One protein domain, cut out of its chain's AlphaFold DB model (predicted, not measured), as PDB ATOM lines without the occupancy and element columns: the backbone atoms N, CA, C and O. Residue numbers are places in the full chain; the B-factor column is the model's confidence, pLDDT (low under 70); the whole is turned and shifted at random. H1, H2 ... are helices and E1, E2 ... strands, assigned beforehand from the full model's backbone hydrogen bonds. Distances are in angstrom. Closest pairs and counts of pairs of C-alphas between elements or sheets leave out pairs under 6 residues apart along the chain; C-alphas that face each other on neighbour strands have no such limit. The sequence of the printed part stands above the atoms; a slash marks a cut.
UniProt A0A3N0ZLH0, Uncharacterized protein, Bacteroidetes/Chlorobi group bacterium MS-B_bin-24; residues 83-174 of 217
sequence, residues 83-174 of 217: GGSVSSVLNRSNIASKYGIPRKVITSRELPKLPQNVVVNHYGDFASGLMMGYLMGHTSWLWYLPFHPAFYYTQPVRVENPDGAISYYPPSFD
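AT A GLANCE: This is residues 83 to 174 of the 217 residues of an uncharacterized protein of Bacteroidetes/Chlorobi group bacterium MS-B_bin-24 (UniProt A0A3N0ZLH0). Picture a small twisted wall of four short strands, E1, E2, E4 and E3, with H2 over one face and H1 only grazing the sheet. Beyond H2, away from the sheet, the short helices H3 and H4 make a corner at one end of the longest axis; the turn between E3 and E4 is at the other end. The printed part has 92 residues, with four named helices and four named strands in the order H1, E1, E2, H2, H3, H4, E3, E4. The sheet, in the order E1, E2, E4, E3, is mixed, and the class is mixed, helices and strands, though only 44 residues, under half, are in named elements. The whole is compact, with a radius of gyration of the C-alphas of 12.8 A and spans of 39 by 29 by 23 A.

IN THESE COORDINATES: Find C-alpha 92 at (-94.758, 72.159, 23.243); from there H1 runs to residue 99, 10.7 A on. E1 follows at residues 104 to 107, and E2 at residues 118 to 122, 12.6 A long. H2 begins at C-alpha 126, at (-106.719, 57.600, 10.345), and runs 14.4 A to residue 135. H3 holds residues 140 to 144 and H4 residues 149 to 152. E3, residues 157 to 160, and E4, residues 166 to 169, each span 10.1 A; E4 ends at (-103.321, 67.016, 17.964).

HOW THE PARTS SIT: Start at the sheet, where E1 and E2 form an antiparallel hairpin, with N 104 and O 122 2.9 A apart, within hydrogen-bond range. E2 and E4 are parallel, with N 119 and O 166 at 2.8 A. E4 and E3 form another antiparallel hairpin, with N 159 and O 167 at 2.8 A. H2 is on the sheet at a height of 8.3 A, giving two layers, a helix on one face of a sheet. On the local plane, fitted to only just enough C-alphas, 6, H2 runs along the strands, at 15 degrees to E4; it lies over E4 and, only just, over E2, where 3 of its C-alphas fall. The closest C-alphas of H2 and E2 are those of Ser 128 and His 122, 5.5 A apart. H2 is close to but not clearly touching H3, the C-alphas of Tyr 134 and Ser 140 being closest at 5.2 A. It stands likewise to H4, with the C-alphas of Leu 130 and Ala 150 closest at 6.8 A. H3 and H4 touch only at the corner, with the C-alphas of Trp 143 and Phe 151 closest at 4.3 A. H1 only grazes the sheet, with its residues 92 to 99; its C-alpha 99 is 7.7 A from C-alpha 169 of E4, their closest pair. H1 and H2 are apart. In H1 and H2 every O i to N i+4 pair is within hydrogen-bond range; H3 has 0 of 1, with 1 of 2 O i to N i+3 pairs, and H4 is too short for an i+4 pair.

THE WHOLE: The two C-alphas farthest apart are those of Phe 147 and Asp 163, at 39.5 A. The printed part has no cut, and no link is long. The mean pLDDT of the printed part is 80.4; look for values under 70 at residues 83 to 93 and residue 112.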
ATOM      1  N   GLY A  83    -111.943  66.183  26.462       50.75
ATOM      2  CA  GLY A  83    -110.668  66.059  25.749       50.75
ATOM      3  C   GLY A  83    -109.499  66.301  26.703       50.75
ATOM      4  O   GLY A  83    -109.397  67.369  27.302       50.75
ATOM      5  N   GLY A  84    -108.647  65.290  26.884       53.81
ATOM      6  CA  GLY A  84    -107.504  65.330  27.800       53.81
ATOM      7  C   GLY A  84    -106.715  66.639  27.690       53.81
ATOM      8  O   GLY A  84    -106.126  66.941  26.651       53.81
ATOM      9  N   SER A  85    -106.736  67.439  28.754       52.56
ATOM     10  CA  SER A  85    -106.019  68.710  28.817       52.56
ATOM     11  C   SER A  85    -104.575  68.456  29.224       52.56
ATOM     12  O   SER A  85    -104.326  67.981  30.333       52.56
ATOM     13  N   VAL A  86    -103.627  68.813  28.365       55.72
ATOM     14  CA  VAL A  86    -102.214  68.877  28.748       55.72
ATOM     15  C   VAL A  86    -101.871  70.355  28.923       55.72
ATOM     16  O   VAL A  86    -101.848  71.109  27.950       55.72
ATOM     17  N   SER A  87    -101.665  70.789  30.172       50.50
ATOM     18  CA  SER A  87    -101.265  72.169  30.484       50.50
ATOM     19  C   SER A  87     -99.948  72.552  29.796       50.50
ATOM     20  O   SER A  87     -99.067  71.727  29.557       50.50
ATOM     21  N   SER A  88     -99.833  73.837  29.472       54.62
ATOM     22  CA  SER A  88     -99.535  74.328  28.124       54.62
ATOM     23  C   SER A  88     -98.150  74.933  27.868       54.62
ATOM     24  O   SER A  88     -97.945  75.492  26.797       54.62
ATOM     25  N   VAL A  89     -97.155  74.827  28.752       49.16
ATOM     26  CA  VAL A  89     -95.870  75.539  28.513       49.16
ATOM     27  C   VAL A  89     -94.667  74.610  28.359       49.16
ATOM     28  O   VAL A  89     -93.880  74.778  27.433       49.16
ATOM     29  N   LEU A  90     -94.555  73.569  29.183       49.47
ATOM     30  CA  LEU A  90     -93.374  72.689  29.198       49.47
ATOM     31  C   LEU A  90     -93.416  71.558  28.156       49.47
ATOM     32  O   LEU A  90     -92.441  70.835  27.993       49.47
ATOM     33  N   ASN A  91     -94.535  71.397  27.443       62.31
ATOM     34  CA  ASN A  91     -94.788  70.223  26.601       62.31
ATOM     35  C   ASN A  91     -94.852  70.524  25.097       62.31
ATOM     36  O   ASN A  91     -95.093  69.620  24.306       62.31
ATOM     37  N   ARG A  92     -94.646  71.776  24.665       63.94
ATOM     38  CA  ARG A  92     -94.758  72.159  23.243       63.94
ATOM     39  C   ARG A  92     -93.667  71.527  22.382       63.94
ATOM     40  O   ARG A  92     -93.977  70.967  21.336       63.94
ATOM     41  N   SER A  93     -92.418  71.578  22.844       67.81
ATOM     42  CA  SER A  93     -91.281  70.915  22.195       67.81
ATOM     43  C   SER A  93     -91.492  69.402  22.126       67.81
ATOM     44  O   SER A  93     -91.344  68.809  21.062       67.81
ATOM     45  N   ASN A  94     -91.948  68.794  23.223       75.31
ATOM     46  CA  ASN A  94     -92.254  67.367  23.284       75.31
ATOM     47  C   ASN A  94     -93.385  66.979  22.321       75.31
ATOM     48  O   ASN A  94     -93.296  65.964  21.639       75.31
ATOM     49  N   ILE A  95     -94.431  67.797  22.204       76.00
ATOM     50  CA  ILE A  95     -95.556  67.540  21.296       76.00
ATOM     51  C   ILE A  95     -95.143  67.726  19.833       76.00
ATOM     52  O   ILE A  95     -95.466  66.875  19.006       76.00
ATOM     53  N   ALA A  96     -94.380  68.774  19.521       72.50
ATOM     54  CA  ALA A  96     -93.816  68.965  18.187       72.50
ATOM     55  C   ALA A  96     -92.896  67.796  17.798       72.50
ATOM     56  O   ALA A  96     -92.980  67.310  16.675       72.50
ATOM     57  N   SER A  97     -92.094  67.281  18.737       78.81
ATOM     58  CA  SER A  97     -91.260  66.094  18.507       78.81
ATOM     59  C   SER A  97     -92.071  64.799  18.364       78.81
ATOM     60  O   SER A  97     -91.707  63.935  17.576       78.81
ATOM     61  N   LYS A  98     -93.199  64.673  19.080       82.56
ATOM     62  CA  LYS A  98     -94.056  63.479  19.065       82.56
ATOM     63  C   LYS A  98     -94.843  63.338  17.765       82.56
ATOM     64  O   LYS A  98     -94.992  62.227  17.268       82.56
ATOM     65  N   TYR A  99     -95.396  64.438  17.258       82.06
ATOM     66  CA  TYR A  99     -96.288  64.410  16.095       82.06
ATOM     67  C   TYR A  99     -95.618  64.884  14.801       82.06
ATOM     68  O   TYR A  99     -96.091  64.552  13.720       82.06
ATOM     69  N   GLY A 100     -94.520  65.639  14.882       84.75
ATOM     70  CA  GLY A 100     -93.845  66.192  13.712       84.75
ATOM     71  C   GLY A 100     -94.646  67.297  13.015       84.75
ATOM     72  O   GLY A 100     -95.518  67.947  13.605       84.75
ATOM     73  N   ILE A 101     -94.331  67.516  11.736       86.31
ATOM     74  CA  ILE A 101     -94.888  68.604  10.923       86.31
ATOM     75  C   ILE A 101     -96.274  68.198  10.390       86.31
ATOM     76  O   ILE A 101     -96.390  67.166   9.723       86.31
ATOM     77  N   PRO A 102     -97.337  68.983  10.653       87.31
ATOM     78  CA  PRO A 102     -98.669  68.684  10.142       87.31
ATOM     79  C   PRO A 102     -98.734  68.856   8.622       87.31
ATOM     80  O   PRO A 102     -98.172  69.797   8.067       87.31
ATOM     81  N   ARG A 103     -99.489  67.980   7.950       87.69
ATOM     82  CA  ARG A 103     -99.729  68.080   6.499       87.69
ATOM     83  C   ARG A 103    -100.715  69.191   6.153       87.69
ATOM     84  O   ARG A 103    -100.604  69.815   5.105       87.69
ATOM     85  N   LYS A 104    -101.707  69.405   7.018       89.12
ATOM     86  CA  LYS A 104    -102.701  70.468   6.880       89.12
ATOM     87  C   LYS A 104    -102.996  71.058   8.250       89.12
ATOM     88  O   LYS A 104    -103.210  70.329   9.213       89.12
ATOM     89  N   VAL A 105    -103.044  72.379   8.328       88.62
ATOM     90  CA  VAL A 105    -103.459  73.095   9.531       88.62
ATOM     91  C   VAL A 105    -104.815  73.716   9.242       88.62
ATOM     92  O   VAL A 105    -104.929  74.558   8.359       88.62
ATOM     93  N   ILE A 106    -105.849  73.254   9.941       87.50
ATOM     94  CA  ILE A 106    -107.225  73.713   9.736       87.50
ATOM     95  C   ILE A 106    -107.555  74.706  10.843       87.50
ATOM     96  O   ILE A 106    -107.406  74.402  12.026       87.50
ATOM     97  N   THR A 107    -107.991  75.903  10.468       85.12
ATOM     98  CA  THR A 107    -108.316  76.965  11.430       85.12
ATOM     99  C   THR A 107    -109.815  77.037  11.704       85.12
ATOM    100  O   THR A 107    -110.631  76.535  10.931       85.12
ATOM    101  N   SER A 108    -110.208  77.716  12.783       79.00
ATOM    102  CA  SER A 108    -111.620  77.928  13.137       79.00
ATOM    103  C   SER A 108    -112.453  78.615  12.043       79.00
ATOM    104  O   SER A 108    -113.674  78.531  12.077       79.00
ATOM    105  N   ARG A 109    -111.826  79.276  11.055       76.75
ATOM    106  CA  ARG A 109    -112.533  79.839   9.887       76.75
ATOM    107  C   ARG A 109    -113.067  78.761   8.940       76.75
ATOM    108  O   ARG A 109    -114.088  78.972   8.302       76.75
ATOM    109  N   GLU A 110    -112.393  77.617   8.868       79.06
ATOM    110  CA  GLU A 110    -112.786  76.478   8.029       79.06
ATOM    111  C   GLU A 110    -113.765  75.533   8.750       79.06
ATOM    112  O   GLU A 110    -114.435  74.725   8.111       79.06
ATOM    113  N   LEU A 111    -113.866  75.630  10.082       76.62
ATOM    114  CA  LEU A 111    -114.663  74.742  10.931       76.62
ATOM    115  C   LEU A 111    -115.652  75.542  11.802       76.62
ATOM    116  O   LEU A 111    -115.335  75.877  12.945       76.62
ATOM    117  N   PRO A 112    -116.886  75.790  11.322       68.00
ATOM    118  CA  PRO A 112    -117.838  76.695  11.976       68.00
ATOM    119  C   PRO A 112    -118.382  76.192  13.325       68.00
ATOM    120  O   PRO A 112    -118.981  76.964  14.067       68.00
ATOM    121  N   LYS A 113    -118.194  74.907  13.658       74.12
ATOM    122  CA  LYS A 113    -118.663  74.300  14.918       74.12
ATOM    123  C   LYS A 113    -117.633  74.333  16.054       74.12
ATOM    124  O   LYS A 113    -117.959  73.913  17.160       74.12
ATOM    125  N   LEU A 114    -116.402  74.781  15.799       74.75
ATOM    126  CA  LEU A 114    -115.354  74.827  16.818       74.75
ATOM    127  C   LEU A 114    -115.255  76.211  17.485       74.75
ATOM    128  O   LEU A 114    -115.653  77.213  16.892       74.75
ATOM    129  N   PRO A 115    -114.707  76.284  18.716       70.88
ATOM    130  CA  PRO A 115    -114.417  77.553  19.375       70.88
ATOM    131  C   PRO A 115    -113.577  78.489  18.493       70.88
ATOM    132  O   PRO A 115    -112.754  78.043  17.689       70.88
ATOM    133  N   GLN A 116    -113.748  79.799  18.679       72.75
ATOM    134  CA  GLN A 116    -112.890  80.796  18.037       72.75
ATOM    135  C   GLN A 116    -111.433  80.611  18.499       72.75
ATOM    136  O   GLN A 116    -111.184  80.256  19.651       72.75
ATOM    137  N   ASN A 117    -110.477  80.851  17.596       83.06
ATOM    138  CA  ASN A 117    -109.029  80.688  17.815       83.06
ATOM    139  C   ASN A 117    -108.581  79.235  18.008       83.06
ATOM    140  O   ASN A 117    -107.714  78.937  18.830       83.06
ATOM    141  N   VAL A 118    -109.156  78.321  17.234       86.44
ATOM    142  CA  VAL A 118    -108.729  76.923  17.210       86.44
ATOM    143  C   VAL A 118    -107.876  76.632  15.981       86.44
ATOM    144  O   VAL A 118    -108.181  77.070  14.869       86.44
ATOM    145  N   VAL A 119    -106.824  75.854  16.207       88.69
ATOM    146  CA  VAL A 119    -105.906  75.325  15.207       88.69
ATOM    147  C   VAL A 119    -105.924  73.801  15.312       88.69
ATOM    148  O   VAL A 119    -105.611  73.234  16.354       88.69
ATOM    149  N   VAL A 120    -106.310  73.112  14.250       89.88
ATOM    150  CA  VAL A 120    -106.355  71.649  14.203       89.88
ATOM    151  C   VAL A 120    -105.219  71.159  13.315       89.88
ATOM    152  O   VAL A 120    -105.187  71.457  12.121       89.88
ATOM    153  N   ASN A 121    -104.293  70.399  13.896       91.06
ATOM    154  CA  ASN A 121    -103.137  69.864  13.184       91.06
ATOM    155  C   ASN A 121    -103.491  68.510  12.566       91.06
ATOM    156  O   ASN A 121    -103.625  67.506  13.265       91.06
ATOM    157  N   HIS A 122    -103.667  68.483  11.249       89.88
ATOM    158  CA  HIS A 122    -104.060  67.301  10.494       89.88
ATOM    159  C   HIS A 122    -102.849  66.664   9.804       89.88
ATOM    160  O   HIS A 122    -102.143  67.303   9.022       89.88
ATOM    161  N   TYR A 123    -102.638  65.372  10.050       88.81
ATOM    162  CA  TYR A 123    -101.454  64.633   9.599       88.81
ATOM    163  C   TYR A 123    -101.725  63.692   8.419       88.81
ATOM    164  O   TYR A 123    -100.787  63.171   7.831       88.81
ATOM    165  N   GLY A 124    -102.988  63.535   8.005       88.19
ATOM    166  CA  GLY A 124    -103.370  62.677   6.872       88.19
ATOM    167  C   GLY A 124    -103.726  61.244   7.264       88.19
ATOM    168  O   GLY A 124    -104.275  60.515   6.446       88.19
ATOM    169  N   ASP A 125    -103.471  60.866   8.512       88.69
ATOM    170  CA  ASP A 125    -103.668  59.498   8.985       88.69
ATOM    171  C   ASP A 125    -105.077  59.273   9.544       88.69
ATOM    172  O   ASP A 125    -105.797  60.217   9.885       88.69
ATOM    173  N   PHE A 126    -105.442  58.004   9.742       88.88
ATOM    174  CA  PHE A 126    -106.719  57.600  10.345       88.88
ATOM    175  C   PHE A 126    -107.014  58.324  11.670       88.88
ATOM    176  O   PHE A 126    -108.128  58.801  11.898       88.88
ATOM    177  N   ALA A 127    -105.993  58.492  12.513       87.88
ATOM    178  CA  ALA A 127    -106.088  59.238  13.761       87.88
ATOM    179  C   ALA A 127    -106.546  60.694  13.553       87.88
ATOM    180  O   ALA A 127    -107.350  61.209  14.328       87.88
ATOM    181  N   SER A 128    -106.105  61.355  12.480       89.00
ATOM    182  CA  SER A 128    -106.538  62.724  12.159       89.00
ATOM    183  C   SER A 128    -108.028  62.781  11.804       89.00
ATOM    184  O   SER A 128    -108.720  63.715  12.209       89.00
ATOM    185  N   GLY A 129    -108.542  61.749  11.125       88.44
ATOM    186  CA  GLY A 129    -109.973  61.587  10.861       88.44
ATOM    187  C   GLY A 129    -110.783  61.371  12.143       88.44
ATOM    188  O   GLY A 129    -111.805  62.028  12.345       88.44
ATOM    189  N   LEU A 130    -110.286  60.526  13.055       88.88
ATOM    190  CA  LEU A 130    -110.893  60.325  14.376       88.88
ATOM    191  C   LEU A 130    -110.929  61.617  15.197       88.88
ATOM    192  O   LEU A 130    -111.946  61.929  15.813       88.88
ATOM    193  N   MET A 131    -109.841  62.390  15.184       88.69
ATOM    194  CA  MET A 131    -109.790  63.698  15.832       88.69
ATOM    195  C   MET A 131    -110.850  64.638  15.267       88.69
ATOM    196  O   MET A 131    -111.584  65.256  16.034       88.69
ATOM    197  N   MET A 132    -110.944  64.742  13.941       87.81
ATOM    198  CA  MET A 132    -111.921  65.618  13.300       87.81
ATOM    199  C   MET A 132    -113.347  65.210  13.673       87.81
ATOM    200  O   MET A 132    -114.137  66.036  14.126       87.81
ATOM    201  N   GLY A 133    -113.654  63.917  13.575       85.75
ATOM    202  CA  GLY A 133    -114.948  63.384  13.980       85.75
ATOM    203  C   GLY A 133    -115.253  63.615  15.463       85.75
ATOM    204  O   GLY A 133    -116.419  63.760  15.830       85.75
ATOM    205  N   TYR A 134    -114.238  63.623  16.332       84.62
ATOM    206  CA  TYR A 134    -114.390  63.890  17.768       84.62
ATOM    207  C   TYR A 134    -114.689  65.371  18.012       84.62
ATOM    208  O   TYR A 134    -115.646  65.706  18.706       84.62
ATOM    209  N   LEU A 135    -113.929  66.261  17.372       84.56
ATOM    210  CA  LEU A 135    -114.101  67.710  17.475       84.56
ATOM    211  C   LEU A 135    -115.432  68.196  16.890       84.56
ATOM    212  O   LEU A 135    -116.016  69.148  17.396       84.56
ATOM    213  N   MET A 136    -115.939  67.525  15.857       82.56
ATOM    214  CA  MET A 136    -117.263  67.798  15.287       82.56
ATOM    215  C   MET A 136    -118.417  67.193  16.105       82.56
ATOM    216  O   MET A 136    -119.576  67.347  15.720       82.56
ATOM    217  N   GLY A 137    -118.123  66.489  17.204       77.62
ATOM    218  CA  GLY A 137    -119.111  65.864  18.088       77.62
ATOM    219  C   GLY A 137    -119.757  64.585  17.543       77.62
ATOM    220  O   GLY A 137    -120.582  63.988  18.227       77.62
ATOM    221  N   HIS A 138    -119.388  64.128  16.344       70.25
ATOM    222  CA  HIS A 138    -119.998  62.956  15.706       70.25
ATOM    223  C   HIS A 138    -119.479  61.621  16.250       70.25
ATOM    224  O   HIS A 138    -120.214  60.636  16.267       70.25
ATOM    225  N   THR A 139    -118.219  61.559  16.684       71.56
ATOM    226  CA  THR A 139    -117.583  60.274  17.032       71.56
ATOM    227  C   THR A 139    -117.389  60.052  18.522       71.56
ATOM    228  O   THR A 139    -116.927  58.982  18.890       71.56
ATOM    229  N   SER A 140    -117.768  60.989  19.397       74.38
ATOM    230  CA  SER A 140    -117.446  60.936  20.833       74.38
ATOM    231  C   SER A 140    -117.938  59.665  21.536       74.38
ATOM    232  O   SER A 140    -117.255  59.160  22.420       74.38
ATOM    233  N   TRP A 141    -119.073  59.100  21.113       82.19
ATOM    234  CA  TRP A 141    -119.599  57.851  21.679       82.19
ATOM    235  C   TRP A 141    -118.812  56.602  21.238       82.19
ATOM    236  O   TRP A 141    -118.691  55.646  22.001       82.19
ATOM    237  N   LEU A 142    -118.211  56.623  20.041       84.00
ATOM    238  CA  LEU A 142    -117.466  55.495  19.464       84.00
ATOM    239  C   LEU A 142    -116.192  55.165  20.251       84.00
ATOM    240  O   LEU A 142    -115.683  54.051  20.169       84.00
ATOM    241  N   TRP A 143    -115.695  56.117  21.039       82.31
ATOM    242  CA  TRP A 143    -114.542  55.949  21.926       82.31
ATOM    243  C   TRP A 143    -114.813  55.022  23.113       82.31
ATOM    244  O   TRP A 143    -113.868  54.593  23.769       82.31
ATOM    245  N   TYR A 144    -116.082  54.698  23.376       83.19
ATOM    246  CA  TYR A 144    -116.502  53.825  24.474       83.19
ATOM    247  C   TYR A 144    -116.902  52.419  24.010       83.19
ATOM    248  O   TYR A 144    -117.211  51.566  24.839       83.19
ATOM    249  N   LEU A 145    -116.890  52.152  22.701       86.81
ATOM    250  CA  LEU A 145    -117.334  50.879  22.139       86.81
ATOM    251  C   LEU A 145    -116.149  49.973  21.799       86.81
ATOM    252  O   LEU A 145    -115.429  50.269  20.849       86.81
ATOM    253  N   PRO A 146    -115.984  48.815  22.458       82.69
ATOM    254  CA  PRO A 146    -114.821  47.949  22.245       82.69
ATOM    255  C   PRO A 146    -114.746  47.340  20.833       82.69
ATOM    256  O   PRO A 146    -113.703  46.828  20.430       82.69
ATOM    257  N   PHE A 147    -115.837  47.388  20.064       84.81
ATOM    258  CA  PHE A 147    -115.888  46.918  18.677       84.81
ATOM    259  C   PHE A 147    -115.532  47.997  17.644       84.81
ATOM    260  O   PHE A 147    -115.370  47.673  16.470       84.81
ATOM    261  N   HIS A 148    -115.409  49.265  18.044       86.88
ATOM    262  CA  HIS A 148    -115.056  50.344  17.129       86.88
ATOM    263  C   HIS A 148    -113.556  50.671  17.214       86.88
ATOM    264  O   HIS A 148    -113.033  50.803  18.321       86.88
ATOM    265  N   PRO A 149    -112.851  50.896  16.086       85.69
ATOM    266  CA  PRO A 149    -111.421  51.200  16.103       85.69
ATOM    267  C   PRO A 149    -111.043  52.380  17.007       85.69
ATOM    268  O   PRO A 149    -110.006  52.334  17.654       85.69
ATOM    269  N   ALA A 150    -111.899  53.403  17.102       85.94
ATOM    270  CA  ALA A 150    -111.683  54.581  17.954       85.94
ATOM    271  C   ALA A 150    -111.475  54.252  19.444       85.94
ATOM    272  O   ALA A 150    -110.781  54.993  20.131       85.94
ATOM    273  N   PHE A 151    -112.022  53.143  19.949       88.75
ATOM    274  CA  PHE A 151    -111.822  52.723  21.338       88.75
ATOM    275  C   PHE A 151    -110.347  52.460  21.666       88.75
ATOM    276  O   PHE A 151    -109.893  52.758  22.770       88.75
ATOM    277  N   TYR A 152    -109.587  51.973  20.683       90.31
ATOM    278  CA  TYR A 152    -108.158  51.671  20.801       90.31
ATOM    279  C   TYR A 152    -107.257  52.890  20.674       90.31
ATOM    280  O   TYR A 152    -106.044  52.750  20.592       90.31
ATOM    281  N   TYR A 153    -107.826  54.087  20.632       90.38
ATOM    282  CA  TYR A 153    -107.066  55.317  20.589       90.38
ATOM    283  C   TYR A 153    -107.255  56.096  21.902       90.38
ATOM    284  O   TYR A 153    -108.216  55.910  22.661       90.38
ATOM    285  N   THR A 154    -106.328  57.005  22.180       86.12
ATOM    286  CA  THR A 154    -106.465  58.032  23.222       86.12
ATOM    287  C   THR A 154    -107.323  59.180  22.715       86.12
ATOM    288  O   THR A 154    -107.343  59.423  21.524       86.12
ATOM    289  N   GLN A 155    -107.968  59.968  23.571       84.69
ATOM    290  CA  GLN A 155    -108.662  61.171  23.086       84.69
ATOM    291  C   GLN A 155    -107.686  62.176  22.431       84.69
ATOM    292  O   GLN A 155    -106.487  62.145  22.739       84.69
ATOM    293  N   PRO A 156    -108.170  63.070  21.545       86.69
ATOM    294  CA  PRO A 156    -107.346  64.132  20.975       86.69
ATOM    295  C   PRO A 156    -106.719  65.012  22.051       86.69
ATOM    296  O   PRO A 156    -107.361  65.354  23.048       86.69
ATOM    297  N   VAL A 157    -105.465  65.400  21.829       85.62
ATOM    298  CA  VAL A 157    -104.708  66.201  22.791       85.62
ATOM    299  C   VAL A 157    -104.980  67.676  22.535       85.62
ATOM    300  O   VAL A 157    -104.752  68.172  21.430       85.62
ATOM    301  N   ARG A 158    -105.452  68.375  23.570       85.50
ATOM    302  CA  ARG A 158    -105.681  69.821  23.554       85.50
ATOM    303  C   ARG A 158    -104.479  70.540  24.165       85.50
ATOM    304  O   ARG A 158    -104.121  70.270  25.311       85.50
ATOM    305  N   VAL A 159    -103.901  71.476  23.416       84.00
ATOM    306  CA  VAL A 159    -102.767  72.313  23.833       84.00
ATOM    307  C   VAL A 159    -103.153  73.775  23.697       84.00
ATOM    308  O   VAL A 159    -103.627  74.202  22.650       84.00
ATOM    309  N   GLU A 160    -102.945  74.559  24.744       82.88
ATOM    310  CA  GLU A 160    -103.141  76.008  24.677       82.88
ATOM    311  C   GLU A 160    -101.825  76.683  24.265       82.88
ATOM    312  O   GLU A 160    -100.754  76.345  24.761       82.88
ATOM    313  N   ASN A 161    -101.885  77.604  23.313       81.12
ATOM    314  CA  ASN A 161    -100.739  78.355  22.814       81.12
ATOM    315  C   ASN A 161    -100.594  79.681  23.590       81.12
ATOM    316  O   ASN A 161    -101.604  80.218  24.050       81.12
ATOM    317  N   PRO A 162     -99.380  80.257  23.698       75.44
ATOM    318  CA  PRO A 162     -99.163  81.563  24.325       75.44
ATOM    319  C   PRO A 162     -99.903  82.686  23.585       75.44
ATOM    320  O   PRO A 162    -100.299  83.666  24.203       75.44
ATOM    321  N   ASP A 163    -100.185  82.493  22.295       77.50
ATOM    322  CA  ASP A 163    -100.989  83.394  21.459       77.50
ATOM    323  C   ASP A 163    -102.493  83.351  21.806       77.50
ATOM    324  O   ASP A 163    -103.310  84.022  21.179       77.50
ATOM    325  N   GLY A 164    -102.895  82.518  22.774       77.12
ATOM    326  CA  GLY A 164    -104.288  82.293  23.164       77.12
ATOM    327  C   GLY A 164    -105.058  81.345  22.239       77.12
ATOM    328  O   GLY A 164    -106.209  81.017  22.526       77.12
ATOM    329  N   ALA A 165    -104.438  80.879  21.151       82.69
ATOM    330  CA  ALA A 165    -105.011  79.862  20.275       82.69
ATOM    331  C   ALA A 165    -104.974  78.465  20.921       82.69
ATOM    332  O   ALA A 165    -104.065  78.141  21.679       82.69
ATOM    333  N   ILE A 166    -105.933  77.605  20.592       86.19
ATOM    334  CA  ILE A 166    -105.971  76.214  21.059       86.19
ATOM    335  C   ILE A 166    -105.572  75.307  19.900       86.19
ATOM    336  O   ILE A 166    -106.278  75.246  18.897       86.19
ATOM    337  N   SER A 167    -104.468  74.583  20.053       87.50
ATOM    338  CA  SER A 167    -104.024  73.565  19.107       87.50
ATOM    339  C   SER A 167    -104.526  72.177  19.498       87.50
ATOM    340  O   SER A 167    -104.330  71.739  20.631       87.50
ATOM    341  N   TYR A 168    -105.126  71.466  18.546       88.38
ATOM    342  CA  TYR A 168    -105.500  70.061  18.693       88.38
ATOM    343  C   TYR A 168    -104.559  69.156  17.907       88.38
ATOM    344  O   TYR A 168    -104.234  69.441  16.752       88.38
ATOM    345  N   TYR A 169    -104.165  68.056  18.543       89.50
ATOM    346  CA  TYR A 169    -103.321  67.016  17.964       89.50
ATOM    347  C   TYR A 169    -104.064  65.687  17.900       89.50
ATOM    348  O   TYR A 169    -104.914  65.407  18.759       89.50
ATOM    349  N   PRO A 170    -103.740  64.852  16.897       90.00
ATOM    350  CA  PRO A 170    -104.445  63.612  16.696       90.00
ATOM    351  C   PRO A 170    -104.234  62.645  17.870       90.00
ATOM    352  O   PRO A 170    -103.220  62.685  18.579       90.00
ATOM    353  N   PRO A 171    -105.204  61.756  18.080       89.19
ATOM    354  CA  PRO A 171    -105.112  60.692  19.052       89.19
ATOM    355  C   PRO A 171    -103.995  59.695  18.717       89.19
ATOM    356  O   PRO A 171    -103.688  59.461  17.551       89.19
ATOM    357  N   SER A 172    -103.406  59.074  19.737       88.25
ATOM    358  CA  SER A 172    -102.422  57.996  19.577       88.25
ATOM    359  C   SER A 172    -103.044  56.636  19.876       88.25
ATOM    360  O   SER A 172    -104.001  56.554  20.642       88.25
ATOM    361  N   PHE A 173    -102.506  55.574  19.276       90.62
ATOM    362  CA  PHE A 173    -102.947  54.210  19.554       90.62
ATOM    363  C   PHE A 173    -102.595  53.809  20.993       90.62
ATOM    364  O   PHE A 173    -101.480  54.045  21.461       90.62
ATOM    365  N   ASP A 174    -103.554  53.209  21.685       89.12
ATOM    366  CA  ASP A 174    -103.446  52.729  23.054       89.12
ATOM    367  C   ASP A 174    -103.307  51.201  23.051       89.12
ATOM    368  O   ASP A 174    -104.282  50.444  22.975       89.12
TER     369      ASP A 174